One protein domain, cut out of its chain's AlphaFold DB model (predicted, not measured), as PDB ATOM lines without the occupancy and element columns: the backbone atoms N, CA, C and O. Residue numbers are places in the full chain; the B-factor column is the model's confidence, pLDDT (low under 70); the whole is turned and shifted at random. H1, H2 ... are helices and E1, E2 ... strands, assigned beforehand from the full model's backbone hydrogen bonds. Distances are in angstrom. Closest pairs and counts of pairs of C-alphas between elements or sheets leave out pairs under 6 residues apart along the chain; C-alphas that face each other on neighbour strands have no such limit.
ATOM      1  N   TYR A  52     -13.906 -28.899  35.539       80.19
ATOM      2  CA  TYR A  52     -14.369 -27.520  35.424       80.19
ATOM      3  C   TYR A  52     -13.609 -26.565  36.345       80.19
ATOM      4  O   TYR A  52     -13.073 -26.953  37.384       80.19
ATOM      5  N   SER A  53     -13.569 -25.291  35.960       79.75
ATOM      6  CA  SER A  53     -13.096 -24.204  36.817       79.75
ATOM      7  C   SER A  53     -13.940 -22.952  36.625       79.75
ATOM      8  O   SER A  53     -14.468 -22.701  35.542       79.75
ATOM      9  N   VAL A  54     -14.066 -22.169  37.695       77.88
ATOM     10  CA  VAL A  54     -14.799 -20.901  37.705       77.88
ATOM     11  C   VAL A  54     -13.855 -19.820  38.194       77.88
ATOM     12  O   VAL A  54     -13.262 -19.944  39.268       77.88
ATOM     13  N   VAL A  55     -13.711 -18.766  37.398       81.38
ATOM     14  CA  VAL A  55     -12.918 -17.588  37.747       81.38
ATOM     15  C   VAL A  55     -13.862 -16.411  37.908       81.38
ATOM     16  O   VAL A  55     -14.576 -16.065  36.973       81.38
ATOM     17  N   TYR A  56     -13.847 -15.794  39.086       78.12
ATOM     18  CA  TYR A  56     -14.624 -14.591  39.357       78.12
ATOM     19  C   TYR A  56     -13.794 -13.351  39.048       78.12
ATOM     20  O   TYR A  56     -12.635 -13.250  39.463       78.12
ATOM     21  N   ARG A  57     -14.399 -12.409  38.330       80.62
ATOM     22  CA  ARG A  57     -13.845 -11.091  38.056       80.62
ATOM     23  C   ARG A  57     -14.704 -10.051  38.757       80.62
ATOM     24  O   ARG A  57     -15.898  -9.974  38.495       80.62
ATOM     25  N   ASP A  58     -14.067  -9.285  39.631       79.50
ATOM     26  CA  ASP A  58     -14.659  -8.089  40.218       79.50
ATOM     27  C   ASP A  58     -14.570  -6.958  39.189       79.50
ATOM     28  O   ASP A  58     -13.467  -6.538  38.814       79.50
ATOM     29  N   ASN A  59     -15.719  -6.526  38.686       75.94
ATOM     30  CA  ASN A  59     -15.844  -5.395  37.773       75.94
ATOM     31  C   ASN A  59     -16.319  -4.133  38.510       75.94
ATOM     32  O   ASN A  59     -16.453  -3.080  37.886       75.94
ATOM     33  N   THR A  60     -16.524  -4.217  39.830       69.81
ATOM     34  CA  THR A  60     -17.054  -3.134  40.657       69.81
ATOM     35  C   THR A  60     -16.175  -1.885  40.533       69.81
ATOM     36  O   THR A  60     -14.982  -1.912  40.872       69.81
ATOM     37  N   PRO A  61     -16.722  -0.746  40.072       76.69
ATOM     38  CA  PRO A  61     -15.984   0.506  40.061       76.69
ATOM     39  C   PRO A  61     -15.540   0.883  41.479       76.69
ATOM     40  O   PRO A  61     -16.304   0.754  42.429       76.69
ATOM     41  N   ALA A  62     -14.333   1.436  41.629       72.31
ATOM     42  CA  ALA A  62     -13.696   1.694  42.931       72.31
ATOM     43  C   ALA A  62     -14.482   2.599  43.914       72.31
ATOM     44  O   ALA A  62     -14.070   2.742  45.061       72.31
ATOM     45  N   ASN A  63     -15.580   3.224  43.475       70.12
ATOM     46  CA  ASN A  63     -16.468   4.059  44.289       70.12
ATOM     47  C   ASN A  63     -17.957   3.702  44.097       70.12
ATOM     48  O   ASN A  63     -18.817   4.550  44.330       70.12
ATOM     49  N   SER A  64     -18.253   2.500  43.604       62.34
ATOM     50  CA  SER A  64     -19.618   1.993  43.461       62.34
ATOM     51  C   SER A  64     -20.082   1.352  44.767       62.34
ATOM     52  O   SER A  64     -19.294   0.703  45.453       62.34
ATOM     53  N   GLU A  65     -21.357   1.537  45.103       57.03
ATOM     54  CA  GLU A  65     -22.035   0.731  46.129       57.03
ATOM     55  C   GLU A  65     -22.685  -0.526  45.524       57.03
ATOM     56  O   GLU A  65     -23.112  -1.408  46.267       57.03
ATOM     57  N   ASP A  66     -22.722  -0.616  44.191       59.97
ATOM     58  CA  ASP A  66     -23.280  -1.737  43.444       59.97
ATOM     59  C   ASP A  66     -22.175  -2.742  43.107       59.97
ATOM     60  O   ASP A  66     -21.229  -2.400  42.390       59.97
ATOM     61  N   ASP A  67     -22.312  -3.962  43.632       61.66
ATOM     62  CA  ASP A  67     -21.427  -5.096  43.355       61.66
ATOM     63  C   ASP A  67     -21.629  -5.585  41.911       61.66
ATOM     64  O   ASP A  67     -22.716  -6.052  41.561       61.66
ATOM     65  N   ASP A  68     -20.566  -5.553  41.106       67.81
ATOM     66  CA  ASP A  68     -20.552  -6.061  39.731       67.81
ATOM     67  C   ASP A  68     -19.516  -7.184  39.599       67.81
ATOM     68  O   ASP A  68     -18.309  -6.980  39.771       67.81
ATOM     69  N   TRP A  69     -20.002  -8.394  39.316       71.75
ATOM     70  CA  TRP A  69     -19.195  -9.605  39.245       71.75
ATOM     71  C   TRP A  69     -19.525 -10.418  38.000       71.75
ATOM     72  O   TRP A  69     -20.669 -10.801  37.776       71.75
ATOM     73  N   THR A  70     -18.483 -10.821  37.281       76.31
ATOM     74  CA  THR A  70     -18.588 -11.813  36.206       76.31
ATOM     75  C   THR A  70     -17.974 -13.132  36.657       76.31
ATOM     76  O   THR A  70     -16.837 -13.166  37.137       76.31
ATOM     77  N   ALA A  71     -18.679 -14.245  36.450       76.12
ATOM     78  CA  ALA A  71     -18.085 -15.577  36.518       76.12
ATOM     79  C   ALA A  71     -17.734 -16.083  35.112       76.12
ATOM     80  O   ALA A  71     -18.566 -16.081  34.208       76.12
ATOM     81  N   LEU A  72     -16.497 -16.549  34.950       79.56
ATOM     82  CA  LEU A  72     -15.976 -17.113  33.708       79.56
ATOM     83  C   LEU A  72     -15.749 -18.607  33.905       79.56
ATOM     84  O   LEU A  72     -14.898 -19.009  34.708       79.56
ATOM     85  N   VAL A  73     -16.520 -19.422  33.189       79.00
ATOM     86  CA  VAL A  73     -16.576 -20.873  33.402       79.00
ATOM     87  C   VAL A  73     -15.841 -21.615  32.290       79.00
ATOM     88  O   VAL A  73     -16.137 -21.460  31.107       79.00
ATOM     89  N   THR A  74     -14.895 -22.455  32.698       79.94
ATOM     90  CA  THR A  74     -14.156 -23.387  31.839       79.94
ATOM     91  C   THR A  74     -14.657 -24.795  32.125       79.94
ATOM     92  O   THR A  74     -14.696 -25.190  33.291       79.94
ATOM     93  N   VAL A  75     -14.983 -25.564  31.089       78.44
ATOM     94  CA  VAL A  75     -15.357 -26.983  31.191       78.44
ATOM     95  C   VAL A  75     -14.702 -27.738  30.047       78.44
ATOM     96  O   VAL A  75     -14.904 -27.397  28.882       78.44
ATOM     97  N   ASP A  76     -13.946 -28.785  30.368       78.12
ATOM     98  CA  ASP A  76     -13.410 -29.702  29.364       78.12
ATOM     99  C   ASP A  76     -14.233 -30.989  29.342       78.12
ATOM    100  O   ASP A  76     -14.142 -31.824  30.244       78.12
ATOM    101  N   PHE A  77     -15.035 -31.146  28.290       75.88
ATOM    102  CA  PHE A  77     -15.854 -32.329  28.050       75.88
ATOM    103  C   PHE A  77     -15.438 -33.058  26.763       75.88
ATOM    104  O   PHE A  77     -16.207 -33.835  26.200       75.88
ATOM    105  N   THR A  78     -14.182 -32.895  26.327       76.69
ATOM    106  CA  THR A  78     -13.645 -33.536  25.108       76.69
ATOM    107  C   THR A  78     -13.653 -35.057  25.183       76.69
ATOM    108  O   THR A  78     -13.891 -35.746  24.192       76.69
ATOM    109  N   ALA A  79     -13.349 -35.619  26.356       73.00
ATOM    110  CA  ALA A  79     -13.382 -37.068  26.543       73.00
ATOM    111  C   ALA A  79     -14.813 -37.613  26.402       73.00
ATOM    112  O   ALA A  79     -15.012 -38.681  25.823       73.00
ATOM    113  N   LEU A  80     -15.795 -36.847  26.884       73.38
ATOM    114  CA  LEU A  80     -17.215 -37.179  26.822       73.38
ATOM    115  C   LEU A  80     -17.745 -37.062  25.397       73.38
ATOM    116  O   LEU A  80     -18.401 -37.977  24.903       73.38
ATOM    117  N   SER A  81     -17.401 -35.980  24.698       74.75
ATOM    118  CA  SER A  81     -17.887 -35.721  23.342       74.75
ATOM    119  C   SER A  81     -17.456 -36.790  22.347       74.75
ATOM    120  O   SER A  81     -18.249 -37.189  21.503       74.75
ATOM    121  N   ARG A  82     -16.236 -37.327  22.487       75.88
ATOM    122  CA  ARG A  82     -15.730 -38.430  21.650       75.88
ATOM    123  C   ARG A  82     -16.507 -39.732  21.820       75.88
ATOM    124  O   ARG A  82     -16.431 -40.590  20.944       75.88
ATOM    125  N   ARG A  83     -17.182 -39.907  22.957       72.44
ATOM    126  CA  ARG A  83     -18.004 -41.083  23.266       72.44
ATOM    127  C   ARG A  83     -19.481 -40.847  22.963       72.44
ATOM    128  O   ARG A  83     -20.234 -41.815  22.897       72.44
ATOM    129  N   SER A  84     -19.887 -39.591  22.788       76.50
ATOM    130  CA  SER A  84     -21.265 -39.257  22.463       76.50
ATOM    131  C   SER A  84     -21.654 -39.791  21.084       76.50
ATOM    132  O   SER A  84     -20.877 -39.750  20.128       76.50
ATOM    133  N   LYS A  85     -22.886 -40.285  20.996       77.50
ATOM    134  CA  LYS A  85     -23.537 -40.725  19.766       77.50
ATOM    135  C   LYS A  85     -23.848 -39.554  18.837       77.50
ATOM    136  O   LYS A  85     -23.576 -39.640  17.643       77.50
ATOM    137  N   ASP A  86     -24.422 -38.491  19.396       78.19
ATOM    138  CA  ASP A  86     -25.037 -37.388  18.644       78.19
ATOM    139  C   ASP A  86     -24.385 -36.020  18.953       78.19
ATOM    140  O   ASP A  86     -24.842 -34.987  18.472       78.19
ATOM    141  N   GLY A  87     -23.298 -36.002  19.731       73.62
ATOM    142  CA  GLY A  87     -22.688 -34.782  20.270       73.62
ATOM    143  C   GLY A  87     -23.185 -34.453  21.681       73.62
ATOM    144  O   GLY A  87     -23.993 -35.177  22.259       73.62
ATOM    145  N   ILE A  88     -22.640 -33.402  22.285       71.56
ATOM    146  CA  ILE A  88     -23.056 -32.930  23.612       71.56
ATOM    147  C   ILE A  88     -23.581 -31.518  23.424       71.56
ATOM    148  O   ILE A  88     -22.860 -30.679  22.891       71.56
ATOM    149  N   VAL A  89     -24.816 -31.266  23.858       74.75
ATOM    150  CA  VAL A  89     -25.389 -29.916  23.871       74.75
ATOM    151  C   VAL A  89     -25.316 -29.401  25.303       74.75
ATOM    152  O   VAL A  89     -26.109 -29.819  26.150       74.75
ATOM    153  N   PRO A  90     -24.344 -28.535  25.621       75.25
ATOM    154  CA  PRO A  90     -24.203 -28.022  26.965       75.25
ATOM    155  C   PRO A  90     -25.297 -26.980  27.230       75.25
ATOM    156  O   PRO A  90     -25.524 -26.054  26.446       75.25
ATOM    157  N   THR A  91     -25.990 -27.138  28.352       77.38
ATOM    158  CA  THR A  91     -27.039 -26.216  28.789       77.38
ATOM    159  C   THR A  91     -26.743 -25.702  30.190       77.38
ATOM    160  O   THR A  91     -25.943 -26.276  30.930       77.38
ATOM    161  N   TYR A  92     -27.376 -24.600  30.573       79.25
ATOM    162  CA  TYR A  92     -27.312 -24.088  31.934       79.25
ATOM    163  C   TYR A  92     -28.685 -23.647  32.430       79.25
ATOM    164  O   TYR A  92     -29.550 -23.241  31.658       79.25
ATOM    165  N   THR A  93     -28.880 -23.697  33.742       78.00
ATOM    166  CA  THR A  93     -30.040 -23.106  34.420       78.00
ATOM    167  C   THR A  93     -29.569 -22.047  35.399       78.00
ATOM    168  O   THR A  93     -28.535 -22.233  36.047       78.00
ATOM    169  N   ARG A  94     -30.364 -20.988  35.575       79.81
ATOM    170  CA  ARG A  94     -30.218 -20.031  36.680       79.81
ATOM    171  C   ARG A  94     -31.441 -20.100  37.593       79.81
ATOM    172  O   ARG A  94     -32.570 -19.996  37.112       79.81
ATOM    173  N   GLY A  95     -31.245 -20.317  38.889       72.50
ATOM    174  CA  GLY A  95     -32.345 -20.577  39.820       72.50
ATOM    175  C   GLY A  95     -33.171 -21.804  39.411       72.50
ATOM    176  O   GLY A  95     -32.621 -22.884  39.206       72.50
ATOM    177  N   LEU A  96     -34.492 -21.639  39.292       70.12
ATOM    178  CA  LEU A  96     -35.449 -22.671  38.860       70.12
ATOM    179  C   LEU A  96     -35.872 -22.523  37.391       70.12
ATOM    180  O   LEU A  96     -36.811 -23.192  36.953       70.12
ATOM    181  N   SER A  97     -35.223 -21.637  36.633       70.75
ATOM    182  CA  SER A  97     -35.538 -21.439  35.218       70.75
ATOM    183  C   SER A  97     -35.296 -22.703  34.387       70.75
ATOM    184  O   SER A  97     -34.501 -23.576  34.744       70.75
ATOM    185  N   ALA A  98     -36.006 -22.800  33.260       70.88
ATOM    186  CA  ALA A  98     -35.789 -23.870  32.295       70.88
ATOM    187  C   ALA A  98     -34.344 -23.833  31.750       70.88
ATOM    188  O   ALA A  98     -33.788 -22.737  31.611       70.88
ATOM    189  N   PRO A  99     -33.745 -24.994  31.422       71.81
ATOM    190  CA  PRO A  99     -32.414 -25.045  30.825       71.81
ATOM    191  C   PRO A  99     -32.334 -24.210  29.549       71.81
ATOM    192  O   PRO A  99     -33.219 -24.271  28.693       71.81
ATOM    193  N   LYS A 100     -31.254 -23.445  29.426       74.25
ATOM    194  CA  LYS A 100     -30.909 -22.656  28.247       74.25
ATOM    195  C   LYS A 100     -29.695 -23.269  27.573       74.25
ATOM    196  O   LYS A 100     -28.759 -23.678  28.260       74.25
ATOM    197  N   VAL A 101     -29.708 -23.319  26.246       73.06
ATOM    198  CA  VAL A 101     -28.514 -23.668  25.469       73.06
ATOM    199  C   VAL A 101     -27.464 -22.582  25.686       73.06
ATOM    200  O   VAL A 101     -27.795 -21.402  25.817       73.06
ATOM    201  N   ILE A 102     -26.203 -22.990  25.807       68.31
ATOM    202  CA  ILE A 102     -25.080 -22.057  25.894       68.31
ATOM    203  C   ILE A 102     -24.792 -21.540  24.478       68.31
ATOM    204  O   ILE A 102     -23.936 -22.077  23.784       68.31
ATOM    205  N   ASP A 103     -25.550 -20.524  24.058       55.91
ATOM    206  CA  ASP A 103     -25.328 -19.788  22.803       55.91
ATOM    207  C   ASP A 103     -24.425 -18.550  23.024       55.91
ATOM    208  O   ASP A 103     -23.704 -18.131  22.120       55.91
ATOM    209  N   ASP A 104     -24.406 -18.013  24.252       53.41
ATOM    210  CA  ASP A 104     -23.640 -16.828  24.673       53.41
ATOM    211  C   ASP A 104     -22.187 -17.183  25.044       53.41
ATOM    212  O   ASP A 104     -21.736 -17.023  26.184       53.41
ATOM    213  N   LEU A 105     -21.440 -17.731  24.088       58.47
ATOM    214  CA  LEU A 105     -19.987 -17.836  24.215       58.47
ATOM    215  C   LEU A 105     -19.363 -16.465  23.971       58.47
ATOM    216  O   LEU A 105     -19.839 -15.714  23.121       58.47
ATOM    217  N   ILE A 106     -18.269 -16.146  24.673       50.97
ATOM    218  CA  ILE A 106     -17.442 -14.992  24.297       50.97
ATOM    219  C   ILE A 106     -17.065 -15.178  22.817       50.97
ATOM    220  O   ILE A 106     -16.412 -16.164  22.463       50.97
ATOM    221  N   GLU A 107     -17.561 -14.285  21.948       50.75
ATOM    222  CA  GLU A 107     -17.375 -14.391  20.500       50.75
ATOM    223  C   GLU A 107     -15.884 -14.502  20.191       50.75
ATOM    224  O   GLU A 107     -15.087 -13.600  20.460       50.75
ATOM    225  N   SER A 108     -15.505 -15.630  19.603       48.50
ATOM    226  CA  SER A 108     -14.124 -15.908  19.264       48.50
ATOM    227  C   SER A 108     -14.067 -16.402  17.818       48.50
ATOM    228  O   SER A 108     -14.804 -17.299  17.413       48.50
ATOM    229  N   MET A 109     -13.194 -15.808  16.996       42.88
ATOM    230  CA  MET A 109     -12.900 -16.297  15.638       42.88
ATOM    231  C   MET A 109     -11.943 -17.500  15.687       42.88
ATOM    232  O   MET A 109     -10.970 -17.563  14.934       42.88
ATOM    233  N   VAL A 110     -12.152 -18.422  16.623       49.03
ATOM    234  CA  VAL A 110     -11.153 -19.443  16.935       49.03
ATOM    235  C   VAL A 110     -11.300 -20.607  15.977       49.03
ATOM    236  O   VAL A 110     -12.243 -21.396  16.036       49.03
ATOM    237  N   SER A 111     -10.329 -20.742  15.079       44.81
ATOM    238  CA  SER A 111     -10.217 -21.942  14.261       44.81
ATOM    239  C   SER A 111      -9.757 -23.107  15.139       44.81
ATOM    240  O   SER A 111      -8.664 -23.055  15.700       44.81
ATOM    241  N   GLY A 112     -10.551 -24.175  15.220       47.94
ATOM    242  CA  GLY A 112     -10.161 -25.403  15.921       47.94
ATOM    243  C   GLY A 112     -10.684 -25.549  17.351       47.94
ATOM    244  O   GLY A 112     -10.268 -26.490  18.025       47.94
ATOM    245  N   ILE A 113     -11.614 -24.693  17.802       51.09
ATOM    246  CA  ILE A 113     -12.496 -25.073  18.917       51.09
ATOM    247  C   ILE A 113     -13.330 -26.248  18.429       51.09
ATOM    248  O   ILE A 113     -14.092 -26.125  17.474       51.09
ATOM    249  N   ASN A 114     -13.145 -27.403  19.057       56.47
ATOM    250  CA  ASN A 114     -14.137 -28.460  18.954       56.47
ATOM    251  C   ASN A 114     -15.341 -28.020  19.791       56.47
ATOM    252  O   ASN A 114     -15.121 -27.514  20.891       56.47
ATOM    253  N   ASP A 115     -16.567 -28.327  19.362       58.31
ATOM    254  CA  ASP A 115     -17.842 -28.068  20.077       58.31
ATOM    255  C   ASP A 115     -17.933 -28.716  21.485       58.31
ATOM    256  O   ASP A 115     -18.992 -28.806  22.096       58.31
ATOM    257  N   SER A 116     -16.813 -29.226  22.001       62.00
ATOM    258  CA  SER A 116     -16.681 -30.044  23.196       62.00
ATOM    259  C   SER A 116     -15.854 -29.443  24.337       62.00
ATOM    260  O   SER A 116     -15.466 -30.167  25.257       62.00
ATOM    261  N   GLN A 117     -15.538 -28.143  24.272       64.94
ATOM    262  CA  GLN A 117     -14.782 -27.438  25.312       64.94
ATOM    263  C   GLN A 117     -15.241 -25.986  25.479       64.94
ATOM    264  O   GLN A 117     -15.373 -25.261  24.499       64.94
ATOM    265  N   PHE A 118     -15.350 -25.542  26.734       73.25
ATOM    266  CA  PHE A 118     -15.293 -24.127  27.109       73.25
ATOM    267  C   PHE A 118     -13.912 -23.856  27.689       73.25
ATOM    268  O   PHE A 118     -13.570 -24.430  28.726       73.25
ATOM    269  N   PHE A 119     -13.100 -23.020  27.042       72.12
ATOM    270  CA  PHE A 119     -11.727 -22.791  27.488       72.12
ATOM    271  C   PHE A 119     -11.198 -21.398  27.155       72.12
ATOM    272  O   PHE A 119     -11.750 -20.664  26.339       72.12
ATOM    273  N   ASN A 120     -10.095 -21.056  27.819       68.62
ATOM    274  CA  ASN A 120      -9.315 -19.853  27.579       68.62
ATOM    275  C   ASN A 120      -7.882 -20.257  27.203       68.62
ATOM    276  O   ASN A 120      -7.246 -21.040  27.915       68.62
ATOM    277  N   ASN A 121      -7.376 -19.722  26.093       67.88
ATOM    278  CA  ASN A 121      -6.000 -19.893  25.651       67.88
ATOM    279  C   ASN A 121      -5.211 -18.596  25.852       67.88
ATOM    280  O   ASN A 121      -5.173 -17.712  24.997       67.88
ATOM    281  N   LEU A 122      -4.501 -18.517  26.978       65.94
ATOM    282  CA  LEU A 122      -3.680 -17.357  27.337       65.94
ATOM    283  C   LEU A 122      -2.531 -17.076  26.351       65.94
ATOM    284  O   LEU A 122      -2.014 -15.963  26.332       65.94
ATOM    285  N   ALA A 123      -2.102 -18.065  25.558       67.06
ATOM    286  CA  ALA A 123      -1.001 -17.898  24.610       67.06
ATOM    287  C   ALA A 123      -1.444 -17.218  23.305       67.06
ATOM    288  O   ALA A 123      -0.658 -16.487  22.703       67.06
ATOM    289  N   THR A 124      -2.683 -17.459  22.870       65.44
ATOM    290  CA  THR A 124      -3.265 -16.873  21.651       65.44
ATOM    291  C   THR A 124      -4.205 -15.705  21.949       65.44
ATOM    292  O   THR A 124      -4.510 -14.933  21.046       65.44
ATOM    293  N   GLY A 125      -4.623 -15.537  23.208       61.84
ATOM    294  CA  GLY A 125      -5.606 -14.533  23.624       61.84
ATOM    295  C   GLY A 125      -7.051 -14.930  23.307       61.84
ATOM    296  O   GLY A 125      -7.941 -14.091  23.396       61.84
ATOM    297  N   GLU A 126      -7.280 -16.184  22.925       69.75
ATOM    298  CA  GLU A 126      -8.589 -16.713  22.552       69.75
ATOM    299  C   GLU A 126      -9.394 -17.104  23.800       69.75
ATOM    300  O   GLU A 126      -8.875 -17.774  24.698       69.75
ATOM    301  N   ASP A 127     -10.663 -16.705  23.860       71.62
ATOM    302  CA  ASP A 127     -11.547 -16.966  24.997       71.62
ATOM    303  C   ASP A 127     -12.926 -17.394  24.496       71.62
ATOM    304  O   ASP A 127     -13.596 -16.624  23.822       71.62
ATOM    305  N   ALA A 128     -13.323 -18.626  24.807       71.94
ATOM    306  CA  ALA A 128     -14.626 -19.197  24.470       71.94
ATOM    307  C   ALA A 128     -15.287 -19.792  25.721       71.94
ATOM    308  O   ALA A 128     -15.898 -20.861  25.695       71.94
ATOM    309  N   ARG A 129     -15.076 -19.142  26.869       79.69
ATOM    310  CA  ARG A 129     -15.733 -19.508  28.124       79.69
ATOM    311  C   ARG A 129     -17.182 -19.033  28.134       79.69
ATOM    312  O   ARG A 129     -17.522 -18.039  27.495       79.69
ATOM    313  N   LEU A 130     -18.008 -19.713  28.928       77.00
ATOM    314  CA  LEU A 130     -19.316 -19.190  29.314       77.00
ATOM    315  C   LEU A 130     -19.103 -17.970  30.220       77.00
ATOM    316  O   LEU A 130     -18.391 -18.064  31.229       77.00
ATOM    317  N   GLN A 131     -19.749 -16.864  29.866       80.50
ATOM    318  CA  GLN A 131     -19.784 -15.643  30.656       80.50
ATOM    319  C   GLN A 131     -21.117 -15.550  31.409       80.50
ATOM    320  O   GLN A 131     -22.190 -15.593  30.811       80.50
ATOM    321  N   ALA A 132     -21.057 -15.459  32.738       78.50
ATOM    322  CA  ALA A 132     -22.227 -15.291  33.592       78.50
ATOM    323  C   ALA A 132     -22.106 -13.985  34.388       78.50
ATOM    324  O   ALA A 132     -21.384 -13.928  35.383       78.50
ATOM    325  N   ASP A 133     -22.828 -12.961  33.931       76.25
ATOM    326  CA  ASP A 133     -22.769 -11.591  34.477       76.25
ATOM    327  C   ASP A 133     -23.929 -11.251  35.415       76.25
ATOM    328  O   ASP A 133     -23.896 -10.267  36.142       76.25
ATOM    329  N   ASN A 134     -24.988 -12.060  35.405       74.88
ATOM    330  CA  ASN A 134     -26.131 -11.819  36.270       74.88
ATOM    331  C   ASN A 134     -25.934 -12.532  37.612       74.88
ATOM    332  O   ASN A 134     -25.671 -13.737  37.614       74.88
ATOM    333  N   PRO A 135     -26.159 -11.859  38.751       68.06
ATOM    334  CA  PRO A 135     -26.131 -12.507  40.054       68.06
ATOM    335  C   PRO A 135     -27.121 -13.672  40.133       68.06
ATOM    336  O   PRO A 135     -28.246 -13.599  39.627       68.06
ATOM    337  N   GLY A 136     -26.731 -14.761  40.795       67.75
ATOM    338  CA  GLY A 136     -27.608 -15.916  40.974       67.75
ATOM    339  C   GLY A 136     -26.904 -17.256  41.073       67.75
ATOM    340  O   GLY A 136     -25.685 -17.360  40.954       67.75
ATOM    341  N   ASP A 137     -27.708 -18.291  41.305       73.38
ATOM    342  CA  ASP A 137     -27.257 -19.676  41.367       73.38
ATOM    343  C   ASP A 137     -27.359 -20.322  39.995       73.38
ATOM    344  O   ASP A 137     -28.441 -20.400  39.416       73.38
ATOM    345  N   TYR A 138     -26.225 -20.800  39.503       79.25
ATOM    346  CA  TYR A 138     -26.091 -21.421  38.201       79.25
ATOM    347  C   TYR A 138     -25.796 -22.906  38.340       79.25
ATOM    348  O   TYR A 138     -25.078 -23.358  39.240       79.25
ATOM    349  N   ARG A 139     -26.320 -23.661  37.382       81.12
ATOM    350  CA  ARG A 139     -26.039 -25.079  37.203       81.12
ATOM    351  C   ARG A 139     -25.762 -25.334  35.734       81.12
ATOM    352  O   ARG A 139     -26.586 -24.958  34.905       81.12
ATOM    353  N   LEU A 140     -24.637 -25.972  35.425       79.00
ATOM    354  CA  LEU A 140     -24.403 -26.515  34.090       79.00
ATOM    355  C   LEU A 140     -24.952 -27.933  34.028       79.00
ATOM    356  O   LEU A 140     -24.860 -28.695  34.992       79.00
ATOM    357  N   ILE A 141     -25.533 -28.249  32.881       79.62
ATOM    358  CA  ILE A 141     -26.142 -29.531  32.587       79.62
ATOM    359  C   ILE A 141     -25.568 -30.010  31.256       79.62
ATOM    360  O   ILE A 141     -25.724 -29.349  30.226       79.62
ATOM    361  N   LEU A 142     -24.899 -31.159  31.286       76.44
ATOM    362  CA  LEU A 142     -24.499 -31.888  30.087       76.44
ATOM    363  C   LEU A 142     -25.363 -33.139  29.991       76.44
ATOM    364  O   LEU A 142     -25.284 -34.010  30.857       76.44
ATOM    365  N   ASP A 143     -26.170 -33.209  28.943       77.94
ATOM    366  CA  ASP A 143     -27.033 -34.348  28.642       77.94
ATOM    367  C   ASP A 143     -26.624 -34.926  27.285       77.94
ATOM    368  O   ASP A 143     -26.489 -34.181  26.306       77.94
ATOM    369  N   PHE A 144     -26.330 -36.226  27.243       71.88
ATOM    370  CA  PHE A 144     -25.914 -36.905  26.020       71.88
ATOM    371  C   PHE A 144     -26.076 -38.424  26.078       71.88
ATOM    372  O   PHE A 144     -26.007 -39.056  27.131       71.88
ATOM    373  N   ASP A 145     -26.187 -39.020  24.895       78.31
ATOM    374  CA  ASP A 145     -26.252 -40.466  24.708       78.31
ATOM    375  C   ASP A 145     -24.894 -41.045  24.305       78.31
ATOM    376  O   ASP A 145     -24.190 -40.489  23.463       78.31
ATOM    377  N   VAL A 146     -24.550 -42.216  24.841       72.62
ATOM    378  CA  VAL A 146     -23.346 -42.984  24.485       72.62
ATOM    379  C   VAL A 146     -23.747 -44.340  23.921       72.62
ATOM    380  O   VAL A 146     -24.502 -45.078  24.555       72.62
ATOM    381  N   ILE A 147     -23.185 -44.716  22.767       75.06
ATOM    382  CA  ILE A 147     -23.289 -46.092  22.261       75.06
ATOM    383  C   ILE A 147     -22.254 -46.952  22.982       75.06
ATOM    384  O   ILE A 147     -21.048 -46.788  22.801       75.06
ATOM    385  N   TRP A 148     -22.728 -47.894  23.789       69.94
ATOM    386  CA  TRP A 148     -21.878 -48.874  24.451       69.94
ATOM    387  C   TRP A 148     -21.363 -49.931  23.459       69.94
ATOM    388  O   TRP A 148     -21.985 -50.164  22.420       69.94
ATOM    389  N   PRO A 149     -20.263 -50.646  23.774       68.31
ATOM    390  CA  PRO A 149     -19.700 -51.677  22.892       68.31
ATOM    391  C   PRO A 149     -20.677 -52.798  22.497       68.31
ATOM    392  O   PRO A 149     -20.475 -53.469  21.488       68.31
ATOM    393  N   ASN A 150     -21.738 -53.008  23.281       70.94
ATOM    394  CA  ASN A 150     -22.810 -53.966  23.000       70.94
ATOM    395  C   ASN A 150     -23.872 -53.440  22.007       70.94
ATOM    396  O   ASN A 150     -24.814 -54.165  21.698       70.94
ATOM    397  N   GLY A 151     -23.728 -52.208  21.507       72.00
ATOM    398  CA  GLY A 151     -24.648 -51.561  20.573       72.00
ATOM    399  C   GLY A 151     -25.836 -50.847  21.228       72.00
ATOM    400  O   GLY A 151     -26.621 -50.227  20.512       72.00
ATOM    401  N   ASN A 152     -25.973 -50.898  22.556       75.44
ATOM    402  CA  ASN A 152     -27.037 -50.191  23.270       75.44
ATOM    403  C   ASN A 152     -26.684 -48.712  23.457       75.44
ATOM    404  O   ASN A 152     -25.525 -48.367  23.679       75.44
ATOM    405  N   SER A 153     -27.700 -47.851  23.415       75.06
ATOM    406  CA  SER A 153     -27.574 -46.436  23.775       75.06
ATOM    407  C   SER A 153     -27.862 -46.260  25.261       75.06
ATOM    408  O   SER A 153     -28.861 -46.787  25.753       75.06
ATOM    409  N   VAL A 154     -27.003 -45.526  25.965       72.94
ATOM    410  CA  VAL A 154     -27.167 -45.183  27.382       72.94
ATOM    411  C   VAL A 154     -27.058 -43.673  27.536       72.94
ATOM    412  O   VAL A 154     -26.067 -43.088  27.096       72.94
ATOM    413  N   SER A 155     -28.058 -43.063  28.168       74.88
ATOM    414  CA  SER A 155     -28.089 -41.625  28.440       74.88
ATOM    415  C   SER A 155     -27.304 -41.292  29.707       74.88
ATOM    416  O   SER A 155     -27.440 -41.965  30.733       74.88
ATOM    417  N   TYR A 156     -26.491 -40.242  29.634       69.50
ATOM    418  CA  TYR A 156     -25.719 -39.691  30.740       69.50
ATOM    419  C   TYR A 156     -26.130 -38.245  30.991       69.50
ATOM    420  O   TYR A 156     -26.178 -37.434  30.071       69.50
ATOM    421  N   LEU A 157     -26.349 -37.930  32.266       73.38
ATOM    422  CA  LEU A 157     -26.652 -36.591  32.747       73.38
ATOM    423  C   LEU A 157     -25.586 -36.174  33.761       73.38
ATOM    424  O   LEU A 157     -25.465 -36.795  34.819       73.38
ATOM    425  N   PHE A 158     -24.842 -35.115  33.452       72.56
ATOM    426  CA  PHE A 158     -23.957 -34.442  34.402       72.56
ATOM    427  C   PHE A 158     -24.583 -33.120  34.812       72.56
ATOM    428  O   PHE A 158     -24.808 -32.246  33.978       72.56
ATOM    429  N   ASP A 159     -24.881 -32.991  36.099       71.88
ATOM    430  CA  ASP A 159     -25.638 -31.874  36.654       71.88
ATOM    431  C   ASP A 159     -25.073 -31.405  38.019       71.88
ATOM    432  O   ASP A 159     -25.743 -30.743  38.826       71.88
ATOM    433  N   ASP A 160     -23.823 -31.766  38.295       67.56
ATOM    434  CA  ASP A 160     -23.082 -31.509  39.530       67.56
ATOM    435  C   ASP A 160     -22.277 -30.199  39.491       67.56
ATOM    436  O   ASP A 160     -21.932 -29.654  40.543       67.56
TER     437      ASP A 160
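AT A GLANCE: This is residues 52 to 160 of the 303 residues of an uncharacterized protein of Reinekea forsetii (UniProt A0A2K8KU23). Two small antiparallel sheets, E1 E2 E4 and E3 E5 E6, sit staggered along the longest axis of a flat, loose domain, with the hairpin of E1 and E2 reaching toward one end and the hairpin of E5 and E6 toward the other. The long stretch of residues 95 to 129, with no named element, loops past both sheets and is tied to E3 and E2 by short pairings, while residues 61 to 66 stick out beyond E1 and E2. The 109 printed residues, under half of them in named elements, hold six strands and one short helix in the order E1 E2 H1 E3 E4 E5 E6, and the class is mostly strand. The radius of gyration of the C-alphas is 16.3 A, and the spans are 62 by 37 by 19 A.

HOW THE PARTS SIT: E1, residues 52 to 58, and E2, residues 69 to 76, form an antiparallel hairpin at 162 degrees; N 55 and O 72 are within hydrogen-bond range at 3.0 A. H1, residues 78 to 81, is too short for any O i to N i+4 pair, and its one O i to N i+3 pair is not within range. It is not on the sheet of E1 and E2. E3, residues 89 to 94, is apart from E1 and from E2. E4, residues 130 to 132, is the antiparallel neighbour of E2 at 155 degrees, with N 71 and O 132 at 2.9 A. E5, residues 136 to 147, is antiparallel to E3 at 156 degrees, with N 141 and O 91 at 2.8 A. E6, residues 153 to 158, makes a hairpin with E5 at 164 degrees, with N 156 and O 144 at 2.8 A. H1 only grazes the sheet E3 E5 E6, with its residues 80 to 81. Residues 117 to 118 pair antiparallel with residues 75 to 76 of E2, and residues 100 to 101 with residues 91 to 92 of E3.

IN THESE COORDINATES: E1 begins at C-alpha 52, (-14.369, -27.520, 35.424), and is 20.0 A long. E2 measures 23.1 A, H1 5.1 A, E3 16.9 A and E4 6.5 A. E5, the longest strand, runs 35.8 A from C-alpha 136 at (-27.608, -15.916, 40.974). E6 is 16.4 A long and ends at C-alpha 158, (-23.957, -34.442, 34.402).

THE WHOLE: The two C-alphas farthest apart, those of Asn 63 and Asn 150, are 62.1 A apart. The printed part has no cut, and its one long link, E3 to E4, has 35 residues. The mean pLDDT of the printed part is 70.8; 35 residues are under 70, among them residues 64 to 68, 102 to 117 and 120 to 126.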